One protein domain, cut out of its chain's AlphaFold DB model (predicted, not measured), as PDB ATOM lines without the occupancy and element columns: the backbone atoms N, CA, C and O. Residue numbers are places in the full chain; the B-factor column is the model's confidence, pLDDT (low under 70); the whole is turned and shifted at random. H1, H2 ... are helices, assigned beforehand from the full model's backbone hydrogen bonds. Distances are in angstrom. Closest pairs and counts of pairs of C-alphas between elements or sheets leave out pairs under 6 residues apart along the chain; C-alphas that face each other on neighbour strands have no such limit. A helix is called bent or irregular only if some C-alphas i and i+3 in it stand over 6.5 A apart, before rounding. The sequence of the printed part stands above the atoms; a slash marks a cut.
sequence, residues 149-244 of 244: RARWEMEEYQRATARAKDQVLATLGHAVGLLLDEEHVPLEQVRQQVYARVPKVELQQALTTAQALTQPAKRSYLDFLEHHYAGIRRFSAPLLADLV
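What this domain is: This is residues 149 to 244 of the 244 residues of an uncharacterized protein of Hymenobacter sp. BRD67 (UniProt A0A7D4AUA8). One long helix, H1, is the spine of a rod; the chain folds back with H2 and H3 packing on its later part, and residues 229 to 244, mostly H4, stick out past its beginning. The printed part has 96 residues with four named helices, H1 to H4, all helix. It is extended, with a radius of gyration of the C-alphas of 22.8 A, spanning 78 by 17 by 17 A.

Where its parts are: H1, residues 149 to 180, runs 45.6 A from C-alpha 149 at (0.485, 22.182, -39.772). H2 is residues 190 to 197, 10.8 A, and H3 residues 200 to 213, 19.8 A. H4, residues 222 to 243, 26.1 A, ends at C-alpha 243 at (25.766, 14.194, -35.457); it is irregular, C-alphas 234 and 237 being 7.2 A apart, with a kink of 69 degrees near residue 231.

How they stand to each other: H1, the hub, touches H3 with residues 161 to 172 alone, opposite ways at a steep tilt of 47 degrees; the closest C-alphas, of Val 168 and Ala 206, are 5.1 A apart. H1 touches H2 with residues 175 to 179 alone, closest at C-alphas 175 and 194, 5.8 A. H4 touches H1 with residues 222 to 225 alone, closest at C-alphas 224 and 150, 4.9 A. O i to N i+4 pairs are within hydrogen-bond range throughout H1, H2 and H3, and 10 of 18 in H4.

The domain as a whole: The farthest C-alphas, of Glu 183 and Asp 242, are 78.3 A apart. The printed part has no cut and no long link. Residues 216 to 219 and 244 have pLDDT under 70.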
ATOM      1  N   ARG A 149       1.211  21.191 -40.568       93.38
ATOM      2  CA  ARG A 149       0.485  22.182 -39.772       93.38
ATOM      3  C   ARG A 149       0.554  23.578 -40.385       93.38
ATOM      4  O   ARG A 149      -0.489  24.210 -40.524       93.38
ATOM      5  N   ALA A 150       1.731  24.015 -40.825       93.19
ATOM      6  CA  ALA A 150       1.903  25.304 -41.491       93.19
ATOM      7  C   ALA A 150       1.076  25.410 -42.788       93.19
ATOM      8  O   ALA A 150       0.465  26.445 -43.055       93.19
ATOM      9  N   ARG A 151       1.004  24.331 -43.583       92.94
ATOM     10  CA  ARG A 151       0.146  24.266 -44.782       92.94
ATOM     11  C   ARG A 151      -1.334  24.367 -44.427       92.94
ATOM     12  O   ARG A 151      -2.044  25.162 -45.033       92.94
ATOM     13  N   TRP A 152      -1.778  23.622 -43.417       93.88
ATOM     14  CA  TRP A 152      -3.161  23.685 -42.945       93.88
ATOM     15  C   TRP A 152      -3.536  25.086 -42.433       93.88
ATOM     16  O   TRP A 152      -4.605  25.596 -42.762       93.88
ATOM     17  N   GLU A 153      -2.648  25.743 -41.679       92.12
ATOM     18  CA  GLU A 153      -2.852  27.121 -41.209       92.12
ATOM     19  C   GLU A 153      -2.937  28.118 -42.371       92.12
ATOM     20  O   GLU A 153      -3.797  28.999 -42.362       92.12
ATOM     21  N   MET A 154      -2.104  27.946 -43.402       91.38
ATOM     22  CA  MET A 154      -2.171  28.744 -44.626       91.38
ATOM     23  C   MET A 154      -3.508  28.548 -45.354       91.38
ATOM     24  O   MET A 154      -4.141  29.530 -45.739       91.38
ATOM     25  N   GLU A 155      -3.955  27.306 -45.539       91.56
ATOM     26  CA  GLU A 155      -5.235  26.997 -46.188       91.56
ATOM     27  C   GLU A 155      -6.424  27.565 -45.406       91.56
ATOM     28  O   GLU A 155      -7.351  28.118 -45.999       91.56
ATOM     29  N   GLU A 156      -6.408  27.455 -44.075       92.19
ATOM     30  CA  GLU A 156      -7.442  28.039 -43.217       92.19
ATOM     31  C   GLU A 156      -7.444  29.567 -43.323       92.19
ATOM     32  O   GLU A 156      -8.500  30.171 -43.509       92.19
ATOM     33  N   TYR A 157      -6.265  30.195 -43.301       89.75
ATOM     34  CA  TYR A 157      -6.126  31.637 -43.486       89.75
ATOM     35  C   TYR A 157      -6.643  32.093 -44.857       89.75
ATOM     36  O   TYR A 157      -7.382  33.076 -44.941       89.75
ATOM     37  N   GLN A 158      -6.320  31.371 -45.933       88.00
ATOM     38  CA  GLN A 158      -6.818  31.663 -47.281       88.00
ATOM     39  C   GLN A 158      -8.339  31.517 -47.366       88.00
ATOM     40  O   GLN A 158      -9.004  32.400 -47.909       88.00
ATOM     41  N   ARG A 159      -8.908  30.452 -46.783       90.81
ATOM     42  CA  ARG A 159     -10.364  30.238 -46.730       90.81
ATOM     43  C   ARG A 159     -11.071  31.333 -45.932       90.81
ATOM     44  O   ARG A 159     -12.082  31.859 -46.394       90.81
ATOM     45  N   ALA A 160     -10.539  31.712 -44.772       89.50
ATOM     46  CA  ALA A 160     -11.071  32.809 -43.968       89.50
ATOM     47  C   ALA A 160     -10.995  34.151 -44.717       89.50
ATOM     48  O   ALA A 160     -11.965  34.908 -44.735       89.50
ATOM     49  N   THR A 161      -9.879  34.409 -45.401       88.06
ATOM     50  CA  THR A 161      -9.667  35.614 -46.217       88.06
ATOM     51  C   THR A 161     -10.639  35.677 -47.397       88.06
ATOM     52  O   THR A 161     -11.191  36.739 -47.667       88.06
ATOM     53  N   ALA A 162     -10.875  34.560 -48.092       89.12
ATOM     54  CA  ALA A 162     -11.840  34.488 -49.189       89.12
ATOM     55  C   ALA A 162     -13.265  34.792 -48.703       89.12
ATOM     56  O   ALA A 162     -13.912  35.685 -49.239       89.12
ATOM     57  N   ARG A 163     -13.703  34.156 -47.607       90.38
ATOM     58  CA  ARG A 163     -15.016  34.432 -46.992       90.38
ATOM     59  C   ARG A 163     -15.165  35.895 -46.572       90.38
ATOM     60  O   ARG A 163     -16.211  36.495 -46.795       90.38
ATOM     61  N   ALA A 164     -14.119  36.476 -45.981       89.06
ATOM     62  CA  ALA A 164     -14.119  37.884 -45.600       89.06
ATOM     63  C   ALA A 164     -14.222  38.808 -46.826       89.06
ATOM     64  O   ALA A 164     -14.959  39.790 -46.781       89.06
ATOM     65  N   LYS A 165     -13.529  38.483 -47.927       88.88
ATOM     66  CA  LYS A 165     -13.642  39.216 -49.197       88.88
ATOM     67  C   LYS A 165     -15.056  39.148 -49.763       88.88
ATOM     68  O   LYS A 165     -15.596  40.197 -50.094       88.88
ATOM     69  N   ASP A 166     -15.653  37.962 -49.827       90.56
ATOM     70  CA  ASP A 166     -17.011  37.778 -50.349       90.56
ATOM     71  C   ASP A 166     -18.029  38.588 -49.535       90.56
ATOM     72  O   ASP A 166     -18.849  39.305 -50.105       90.56
ATOM     73  N   GLN A 167     -17.916  38.560 -48.202       89.94
ATOM     74  CA  GLN A 167     -18.780  39.344 -47.318       89.94
ATOM     75  C   GLN A 167     -18.603  40.853 -47.532       89.94
ATOM     76  O   GLN A 167     -19.584  41.581 -47.663       89.94
ATOM     77  N   VAL A 168     -17.358  41.336 -47.592       92.62
ATOM     78  CA  VAL A 168     -17.058  42.757 -47.829       92.62
ATOM     79  C   VAL A 168     -17.589  43.211 -49.188       92.62
ATOM     80  O   VAL A 168     -18.205  44.272 -49.272       92.62
ATOM     81  N   LEU A 169     -17.375  42.420 -50.243       90.75
ATOM     82  CA  LEU A 169     -17.864  42.721 -51.588       90.75
ATOM     83  C   LEU A 169     -19.393  42.740 -51.639       90.75
ATOM     84  O   LEU A 169     -19.948  43.634 -52.270       90.75
ATOM     85  N   ALA A 170     -20.075  41.824 -50.948       91.06
ATOM     86  CA  ALA A 170     -21.531  41.821 -50.858       91.06
ATOM     87  C   ALA A 170     -22.059  43.066 -50.122       91.06
ATOM     88  O   ALA A 170     -22.891  43.798 -50.660       91.06
ATOM     89  N   THR A 171     -21.539  43.357 -48.924       90.69
ATOM     90  CA  THR A 171     -21.978  44.498 -48.103       90.69
ATOM     91  C   THR A 171     -21.700  45.839 -48.797       90.69
ATOM     92  O   THR A 171     -22.587  46.691 -48.884       90.69
ATOM     93  N   LEU A 172     -20.486  46.042 -49.328       90.62
ATOM     94  CA  LEU A 172     -20.131  47.280 -50.032       90.62
ATOM     95  C   LEU A 172     -20.795  47.367 -51.411       90.62
ATOM     96  O   LEU A 172     -21.226  48.449 -51.799       90.62
ATOM     97  N   GLY A 173     -20.933  46.249 -52.127       89.94
ATOM     98  CA  GLY A 173     -21.622  46.179 -53.415       89.94
ATOM     99  C   GLY A 173     -23.095  46.568 -53.311       89.94
ATOM    100  O   GLY A 173     -23.565  47.360 -54.122       89.94
ATOM    101  N   HIS A 174     -23.805  46.112 -52.271       87.50
ATOM    102  CA  HIS A 174     -25.172  46.565 -51.993       87.50
ATOM    103  C   HIS A 174     -25.237  48.074 -51.733       87.50
ATOM    104  O   HIS A 174     -26.089  48.757 -52.298       87.50
ATOM    105  N   ALA A 175     -24.330  48.617 -50.916       88.25
ATOM    106  CA  ALA A 175     -24.310  50.048 -50.623       88.25
ATOM    107  C   ALA A 175     -24.006  50.903 -51.865       88.25
ATOM    108  O   ALA A 175     -24.643  51.936 -52.064       88.25
ATOM    109  N   VAL A 176     -23.067  50.465 -52.711       89.12
ATOM    110  CA  VAL A 176     -22.740  51.132 -53.980       89.12
ATOM    111  C   VAL A 176     -23.898  51.023 -54.972       89.12
ATOM    112  O   VAL A 176     -24.229  52.016 -55.607       89.12
ATOM    113  N   GLY A 177     -24.563  49.868 -55.067       87.00
ATOM    114  CA  GLY A 177     -25.734  49.694 -55.931       87.00
ATOM    115  C   GLY A 177     -26.861  50.677 -55.605       87.00
ATOM    116  O   GLY A 177     -27.422  51.278 -56.510       87.00
ATOM    117  N   LEU A 178     -27.132  50.917 -54.316       85.19
ATOM    118  CA  LEU A 178     -28.116  51.917 -53.872       85.19
ATOM    119  C   LEU A 178     -27.690  53.359 -54.144       85.19
ATOM    120  O   LEU A 178     -28.539  54.228 -54.303       85.19
ATOM    121  N   LEU A 179     -26.385  53.619 -54.139       85.56
ATOM    122  CA  LEU A 179     -25.837  54.934 -54.446       85.56
ATOM    123  C   LEU A 179     -25.933  55.253 -55.944       85.56
ATOM    124  O   LEU A 179     -26.087  56.417 -56.289       85.56
ATOM    125  N   LEU A 180     -25.840  54.237 -56.808       87.25
ATOM    126  CA  LEU A 180     -25.914  54.375 -58.265       87.25
ATOM    127  C   LEU A 180     -27.351  54.290 -58.826       87.25
ATOM    128  O   LEU A 180     -27.540  54.502 -60.020       87.25
ATOM    129  N   ASP A 181     -28.357  53.984 -58.001       84.56
ATOM    130  CA  ASP A 181     -29.774  53.911 -58.397       84.56
ATOM    131  C   ASP A 181     -30.437  55.303 -58.386       84.56
ATOM    132  O   ASP A 181     -31.275  55.624 -57.541       84.56
ATOM    133  N   GLU A 182     -30.021  56.157 -59.325       77.94
ATOM    134  CA  GLU A 182     -30.488  57.548 -59.448       77.94
ATOM    135  C   GLU A 182     -31.973  57.664 -59.853       77.94
ATOM    136  O   GLU A 182     -32.597  58.698 -59.616       77.94
ATOM    137  N   GLU A 183     -32.558  56.609 -60.431       78.06
ATOM    138  CA  GLU A 183     -33.967  56.580 -60.849       78.06
ATOM    139  C   GLU A 183     -34.929  56.404 -59.666       78.06
ATOM    140  O   GLU A 183     -36.009  57.000 -59.655       78.06
ATOM    141  N   HIS A 184     -34.550  55.606 -58.662       76.06
ATOM    142  CA  HIS A 184     -35.440  55.243 -57.552       76.06
ATOM    143  C   HIS A 184     -35.015  55.838 -56.207       76.06
ATOM    144  O   HIS A 184     -35.805  55.819 -55.257       76.06
ATOM    145  N   VAL A 185     -33.794  56.373 -56.099       77.00
ATOM    146  CA  VAL A 185     -33.255  56.919 -54.850       77.00
ATOM    147  C   VAL A 185     -32.870  58.394 -55.026       77.00
ATOM    148  O   VAL A 185     -31.802  58.705 -55.550       77.00
ATOM    149  N   PRO A 186     -33.694  59.337 -54.526       81.12
ATOM    150  CA  PRO A 186     -33.338  60.750 -54.516       81.12
ATOM    151  C   PRO A 186     -32.052  61.001 -53.722       81.12
ATOM    152  O   PRO A 186     -31.879  60.450 -52.630       81.12
ATOM    153  N   LEU A 187     -31.193  61.898 -54.220       75.75
ATOM    154  CA  LEU A 187     -29.875  62.211 -53.641       75.75
ATOM    155  C   LEU A 187     -29.927  62.502 -52.126       75.75
ATOM    156  O   LEU A 187     -29.058  62.077 -51.364       75.75
ATOM    157  N   GLU A 188     -30.975  63.191 -51.676       82.06
ATOM    158  CA  GLU A 188     -31.190  63.588 -50.279       82.06
ATOM    159  C   GLU A 188     -31.446  62.395 -49.342       82.06
ATOM    160  O   GLU A 188     -31.166  62.467 -48.145       82.06
ATOM    161  N   GLN A 189     -31.939  61.276 -49.882       82.19
ATOM    162  CA  GLN A 189     -32.360  60.097 -49.122       82.19
ATOM    163  C   GLN A 189     -31.378  58.924 -49.227       82.19
ATOM    164  O   GLN A 189     -31.520  57.954 -48.481       82.19
ATOM    165  N   VAL A 190     -30.344  59.011 -50.076       81.62
ATOM    166  CA  VAL A 190     -29.369  57.927 -50.319       81.62
ATOM    167  C   VAL A 190     -28.780  57.384 -49.016       81.62
ATOM    168  O   VAL A 190     -28.801  56.181 -48.779       81.62
ATOM    169  N   ARG A 191     -28.307  58.254 -48.112       82.94
ATOM    170  CA  ARG A 191     -27.736  57.817 -46.821       82.94
ATOM    171  C   ARG A 191     -28.751  57.087 -45.944       82.94
ATOM    172  O   ARG A 191     -28.396  56.101 -45.304       82.94
ATOM    173  N   GLN A 192     -29.990  57.570 -45.909       85.12
ATOM    174  CA  GLN A 192     -31.053  56.960 -45.115       85.12
ATOM    175  C   GLN A 192     -31.433  55.587 -45.679       85.12
ATOM    176  O   GLN A 192     -31.542  54.632 -44.916       85.12
ATOM    177  N   GLN A 193     -31.557  55.471 -47.004       83.62
ATOM    178  CA  GLN A 193     -31.877  54.222 -47.700       83.62
ATOM    179  C   GLN A 193     -30.748  53.186 -47.591       83.62
ATOM    180  O   GLN A 193     -31.005  52.009 -47.338       83.62
ATOM    181  N   VAL A 194     -29.488  53.622 -47.697       85.75
ATOM    182  CA  VAL A 194     -28.314  52.765 -47.477       85.75
ATOM    183  C   VAL A 194     -28.292  52.243 -46.041       85.75
ATOM    184  O   VAL A 194     -28.170  51.038 -45.854       85.75
ATOM    185  N   TYR A 195     -28.478  53.102 -45.031       89.25
ATOM    186  CA  TYR A 195     -28.483  52.671 -43.626       89.25
ATOM    187  C   TYR A 195     -29.703  51.843 -43.225       89.25
ATOM    188  O   TYR A 195     -29.607  51.056 -42.284       89.25
ATOM    189  N   ALA A 196     -30.827  51.992 -43.929       86.06
ATOM    190  CA  ALA A 196     -32.005  51.158 -43.732       86.06
ATOM    191  C   ALA A 196     -31.781  49.714 -44.212       86.06
ATOM    192  O   ALA A 196     -32.295  48.784 -43.596       86.06
ATOM    193  N   ARG A 197     -31.009  49.518 -45.293       83.94
ATOM    194  CA  ARG A 197     -30.695  48.189 -45.849       83.94
ATOM    195  C   ARG A 197     -29.427  47.567 -45.266       83.94
ATOM    196  O   ARG A 197     -29.395  46.359 -45.064       83.94
ATOM    197  N   VAL A 198     -28.405  48.374 -44.996       86.69
ATOM    198  CA  VAL A 198     -27.132  47.944 -44.407       86.69
ATOM    199  C   VAL A 198     -26.780  48.889 -43.254       86.69
ATOM    200  O   VAL A 198     -26.407  50.042 -43.495       86.69
ATOM    201  N   PRO A 199     -26.872  48.438 -41.990       91.31
ATOM    202  CA  PRO A 199     -26.583  49.278 -40.837       91.31
ATOM    203  C   PRO A 199     -25.205  49.945 -40.919       91.31
ATOM    204  O   PRO A 199     -24.211  49.336 -41.316       91.31
ATOM    205  N   LYS A 200     -25.109  51.195 -40.450       90.06
ATOM    206  CA  LYS A 200     -23.853  51.971 -40.448       90.06
ATOM    207  C   LYS A 200     -22.678  51.223 -39.800       90.06
ATOM    208  O   LYS A 200     -21.550  51.345 -40.269       90.06
ATOM    209  N   VAL A 201     -22.945  50.461 -38.737       90.38
ATOM    210  CA  VAL A 201     -21.936  49.660 -38.027       90.38
ATOM    211  C   VAL A 201     -21.377  48.554 -38.925       90.38
ATOM    212  O   VAL A 201     -20.165  48.369 -38.974       90.38
ATOM    213  N   GLU A 202     -22.235  47.875 -39.688       88.50
ATOM    214  CA  GLU A 202     -21.829  46.824 -40.626       88.50
ATOM    215  C   GLU A 202     -21.000  47.405 -41.781       88.50
ATOM    216  O   GLU A 202     -19.956  46.861 -42.129       88.50
ATOM    217  N   LEU A 203     -21.382  48.574 -42.311       88.94
ATOM    218  CA  LEU A 203     -20.596  49.278 -43.334       88.94
ATOM    219  C   LEU A 203     -19.214  49.701 -42.827       88.94
ATOM    220  O   LEU A 203     -18.226  49.581 -43.550       88.94
ATOM    221  N   GLN A 204     -19.125  50.181 -41.585       90.69
ATOM    222  CA  GLN A 204     -17.843  50.530 -40.966       90.69
ATOM    223  C   GLN A 204     -16.957  49.295 -40.764       90.69
ATOM    224  O   GLN A 204     -15.754  49.355 -41.030       90.69
ATOM    225  N   GLN A 205     -17.536  48.168 -40.346       89.31
ATOM    226  CA  GLN A 205     -16.822  46.895 -40.212       89.31
ATOM    227  C   GLN A 205     -16.350  46.364 -41.571       89.31
ATOM    228  O   GLN A 205     -15.188  45.973 -41.699       89.31
ATOM    229  N   ALA A 206     -17.202  46.408 -42.598       89.44
ATOM    230  CA  ALA A 206     -16.852  46.001 -43.955       89.44
ATOM    231  C   ALA A 206     -15.734  46.879 -44.537       89.44
ATOM    232  O   ALA A 206     -14.776  46.352 -45.098       89.44
ATOM    233  N   LEU A 207     -15.791  48.201 -44.335       89.56
ATOM    234  CA  LEU A 207     -14.739  49.123 -44.770       89.56
ATOM    235  C   LEU A 207     -13.405  48.855 -44.058       89.56
ATOM    236  O   LEU A 207     -12.368  48.773 -44.712       89.56
ATOM    237  N   THR A 208     -13.429  48.663 -42.736       90.25
ATOM    238  CA  THR A 208     -12.227  48.329 -41.949       90.25
ATOM    239  C   THR A 208     -11.618  47.003 -42.415       90.25
ATOM    240  O   THR A 208     -10.407  46.884 -42.586       90.25
ATOM    241  N   THR A 209     -12.465  46.009 -42.687       87.06
ATOM    242  CA  THR A 209     -12.037  44.696 -43.183       87.06
ATOM    243  C   THR A 209     -11.455  44.804 -44.595       87.06
ATOM    244  O   THR A 209     -10.396  44.242 -44.857       87.06
ATOM    245  N   ALA A 210     -12.065  45.587 -45.492       87.88
ATOM    246  CA  ALA A 210     -11.538  45.857 -46.834       87.88
ATOM    247  C   ALA A 210     -10.133  46.488 -46.797       87.88
ATOM    248  O   ALA A 210      -9.244  46.104 -47.562       87.88
ATOM    249  N   GLN A 211      -9.924  47.434 -45.877       86.44
ATOM    250  CA  GLN A 211      -8.636  48.093 -45.650       86.44
ATOM    251  C   GLN A 211      -7.582  47.132 -45.078       86.44
ATOM    252  O   GLN A 211      -6.412  47.199 -45.449       86.44
ATOM    253  N   ALA A 212      -7.977  46.201 -44.209       84.44
ATOM    254  CA  ALA A 212      -7.074  45.163 -43.714       84.44
ATOM    255  C   ALA A 212      -6.700  44.152 -44.816       84.44
ATOM    256  O   ALA A 212      -5.542  43.762 -44.939       84.44
ATOM    257  N   LEU A 213      -7.662  43.771 -45.663       83.06
ATOM    258  CA  LEU A 213      -7.482  42.813 -46.763       83.06
ATOM    259  C   LEU A 213      -6.625  43.342 -47.926       83.06
ATOM    260  O   LEU A 213      -6.176  42.551 -48.756       83.06
ATOM    261  N   THR A 214      -6.416  44.658 -48.010       75.44
ATOM    262  CA  THR A 214      -5.559  45.303 -49.020       75.44
ATOM    263  C   THR A 214      -4.081  45.334 -48.620       75.44
ATOM    264  O   THR A 214      -3.231  45.613 -49.468       75.44
ATOM    265  N   GLN A 215      -3.746  44.993 -47.371       70.31
ATOM    266  CA  GLN A 215      -2.358  44.816 -46.943       70.31
ATOM    267  C   GLN A 215      -1.754  43.541 -47.559       70.31
ATOM    268  O   GLN A 215      -2.475  42.570 -47.807       70.31
ATOM    269  N   PRO A 216      -0.433  43.503 -47.828       61.34
ATOM    270  CA  PRO A 216       0.219  42.305 -48.343       61.34
ATOM    271  C   PRO A 216       0.065  41.146 -47.347       61.34
ATOM    272  O   PRO A 216       0.698  41.118 -46.297       61.34
ATOM    273  N   ALA A 217      -0.808  40.198 -47.685       64.19
ATOM    274  CA  ALA A 217      -1.062  39.003 -46.888       64.19
ATOM    275  C   ALA A 217       0.175  38.092 -46.818       64.19
ATOM    276  O   ALA A 217       0.992  38.105 -47.739       64.19
ATOM    277  N   LYS A 218       0.265  37.255 -45.772       65.12
ATOM    278  CA  LYS A 218       1.196  36.113 -45.712       65.12
ATOM    279  C   LYS A 218       1.022  35.280 -46.989       65.12
ATOM    280  O   LYS A 218      -0.064  34.749 -47.227       65.12
ATOM    281  N   ARG A 219       2.038  35.246 -47.859       66.38
ATOM    282  CA  ARG A 219       1.927  34.663 -49.217       66.38
ATOM    283  C   ARG A 219       2.410  33.223 -49.277       66.38
ATOM    284  O   ARG A 219       2.157  32.554 -50.276       66.38
ATOM    285  N   SER A 220       3.101  32.752 -48.242       79.19
ATOM    286  CA  SER A 220       3.734  31.439 -48.242       79.19
ATOM    287  C   SER A 220       3.426  30.663 -46.970       79.19
ATOM    288  O   SER A 220       3.294  31.234 -45.890       79.19
ATOM    289  N   TYR A 221       3.408  29.335 -47.079       78.75
ATOM    290  CA  TYR A 221       3.387  28.440 -45.920       78.75
ATOM    291  C   TYR A 221       4.597  28.669 -44.995       78.75
ATOM    292  O   TYR A 221       4.530  28.367 -43.807       78.75
ATOM    293  N   LEU A 222       5.695  29.237 -45.512       84.19
ATOM    294  CA  LEU A 222       6.876  29.598 -44.722       84.19
ATOM    295  C   LEU A 222       6.564  30.654 -43.649       84.19
ATOM    296  O   LEU A 222       7.106  30.572 -42.551       84.19
ATOM    297  N   ASP A 223       5.630  31.570 -43.917       86.56
ATOM    298  CA  ASP A 223       5.203  32.604 -42.960       86.56
ATOM    299  C   ASP A 223       4.422  32.012 -41.769       86.56
ATOM    300  O   ASP A 223       4.258  32.650 -40.726       86.56
ATOM    301  N   PHE A 224       3.882  30.802 -41.939       87.06
ATOM    302  CA  PHE A 224       3.207  30.032 -40.891       87.06
ATOM    303  C   PHE A 224       4.175  29.071 -40.198       87.06
ATOM    304  O   PHE A 224       4.041  28.806 -39.007       87.06
ATOM    305  N   LEU A 225       5.214  28.615 -40.904       88.62
ATOM    306  CA  LEU A 225       6.269  27.790 -40.321       88.62
ATOM    307  C   LEU A 225       7.047  28.527 -39.218       88.62
ATOM    308  O   LEU A 225       7.524  27.889 -38.279       88.62
ATOM    309  N   GLU A 226       7.122  29.860 -39.275       86.75
ATOM    310  CA  GLU A 226       7.709  30.689 -38.213       86.75
ATOM    311  C   GLU A 226       7.077  30.412 -36.834       86.75
ATOM    312  O   GLU A 226       7.790  30.357 -35.829       86.75
ATOM    313  N   HIS A 227       5.773  30.111 -36.778       86.50
ATOM    314  CA  HIS A 227       5.086  29.743 -35.532       86.50
ATOM    315  C   HIS A 227       5.676  28.475 -34.881       86.50
ATOM    316  O   HIS A 227       5.590  28.292 -33.664       86.50
ATOM    317  N   HIS A 228       6.308  27.607 -35.674       87.50
ATOM    318  CA  HIS A 228       6.917  26.350 -35.232       87.50
ATOM    319  C   HIS A 228       8.438  26.447 -35.029       87.50
ATOM    320  O   HIS A 228       9.042  25.542 -34.444       87.50
ATOM    321  N   TYR A 229       9.068  27.560 -35.426       87.00
ATOM    322  CA  TYR A 229      10.522  27.745 -35.370       87.00
ATOM    323  C   TYR A 229      11.096  27.596 -33.955       87.00
ATOM    324  O   TYR A 229      12.154  26.994 -33.760       87.00
ATOM    325  N   ALA A 230      10.376  28.077 -32.938       87.94
ATOM    326  CA  ALA A 230      10.798  27.943 -31.545       87.94
ATOM    327  C   ALA A 230      10.932  26.473 -31.106       87.94
ATOM    328  O   ALA A 230      11.796  26.153 -30.292       87.94
ATOM    329  N   GLY A 231      10.087  25.582 -31.633       87.50
ATOM    330  CA  GLY A 231      10.145  24.150 -31.353       87.50
ATOM    331  C   GLY A 231      11.310  23.470 -32.067       87.50
ATOM    332  O   GLY A 231      12.066  22.744 -31.425       87.50
ATOM    333  N   ILE A 232      11.511  23.798 -33.345       89.06
ATOM    334  CA  ILE A 232      12.639  23.335 -34.166       89.06
ATOM    335  C   ILE A 232      13.969  23.684 -33.481       89.06
ATOM    336  O   ILE A 232      14.770  22.811 -33.143       89.06
ATOM    337  N   ARG A 233      14.158  24.967 -33.152       90.44
ATOM    338  CA  ARG A 233      15.403  25.488 -32.570       90.44
ATOM    339  C   ARG A 233      15.814  24.793 -31.266       90.44
ATOM    340  O   ARG A 233      17.006  24.722 -30.974       90.44
ATOM    341  N   ARG A 234      14.860  24.282 -30.477       89.81
ATOM    342  CA  ARG A 234      15.140  23.623 -29.185       89.81
ATOM    343  C   ARG A 234      15.985  22.360 -29.317       89.81
ATOM    344  O   ARG A 234      16.684  22.031 -28.361       89.81
ATOM    345  N   PHE A 235      15.913  21.665 -30.451       91.12
ATOM    346  CA  PHE A 235      16.694  20.451 -30.681       91.12
ATOM    347  C   PHE A 235      17.709  20.582 -31.819       91.12
ATOM    348  O   PHE A 235      18.655  19.807 -31.832       91.12
ATOM    349  N   SER A 236      17.589  21.566 -32.723       90.38
ATOM    350  CA  SER A 236      18.503  21.694 -33.870       90.38
ATOM    351  C   SER A 236      19.973  21.847 -33.481       90.38
ATOM    352  O   SER A 236      20.819  21.179 -34.059       90.38
ATOM    353  N   ALA A 237      20.298  22.707 -32.509       89.81
ATOM    354  CA  ALA A 237      21.696  22.914 -32.122       89.81
ATOM    355  C   ALA A 237      22.321  21.653 -31.483       89.81
ATOM    356  O   ALA A 237      23.376  21.236 -31.953       89.81
ATOM    357  N   PRO A 238      21.674  20.995 -30.496       89.00
ATOM    358  CA  PRO A 238      22.136  19.700 -29.992       89.00
ATOM    359  C   PRO A 238      22.222  18.612 -31.070       89.00
ATOM    360  O   PRO A 238      23.189  17.867 -31.096       89.00
ATOM    361  N   LEU A 239      21.245  18.543 -31.978       90.50
ATOM    362  CA  LEU A 239      21.224  17.564 -33.066       90.50
ATOM    363  C   LEU A 239      22.437  17.711 -33.988       90.50
ATOM    364  O   LEU A 239      23.077  16.719 -34.319       90.50
ATOM    365  N   LEU A 240      22.753  18.944 -34.391       89.38
ATOM    366  CA  LEU A 240      23.898  19.227 -35.253       89.38
ATOM    367  C   LEU A 240      25.221  18.961 -34.535       89.38
ATOM    368  O   LEU A 240      26.109  18.377 -35.134       89.38
ATOM    369  N   ALA A 241      25.340  19.344 -33.263       86.75
ATOM    370  CA  ALA A 241      26.556  19.109 -32.487       86.75
ATOM    371  C   ALA A 241      26.823  17.617 -32.215       86.75
ATOM    372  O   ALA A 241      27.976  17.215 -32.113       86.75
ATOM    373  N   ASP A 242      25.772  16.805 -32.076       78.25
ATOM    374  CA  ASP A 242      25.904  15.384 -31.740       78.25
ATOM    375  C   ASP A 242      26.063  14.482 -32.990       78.25
ATOM    376  O   ASP A 242      26.409  13.304 -32.834       78.25
ATOM    377  N   LEU A 243      25.771  14.977 -34.204       76.75
ATOM    378  CA  LEU A 243      25.766  14.194 -35.457       76.75
ATOM    379  C   LEU A 243      26.760  14.663 -36.535       76.75
ATOM    380  O   LEU A 243      27.041  13.875 -37.439       76.75
ATOM    381  N   VAL A 244      27.252  15.905 -36.471       56.88
ATOM    382  CA  VAL A 244      28.241  16.485 -37.403       56.88
ATOM    383  C   VAL A 244      29.593  16.583 -36.715       56.88
ATOM    384  O   VAL A 244      30.590  16.169 -37.347       56.88
TER     385      VAL A 244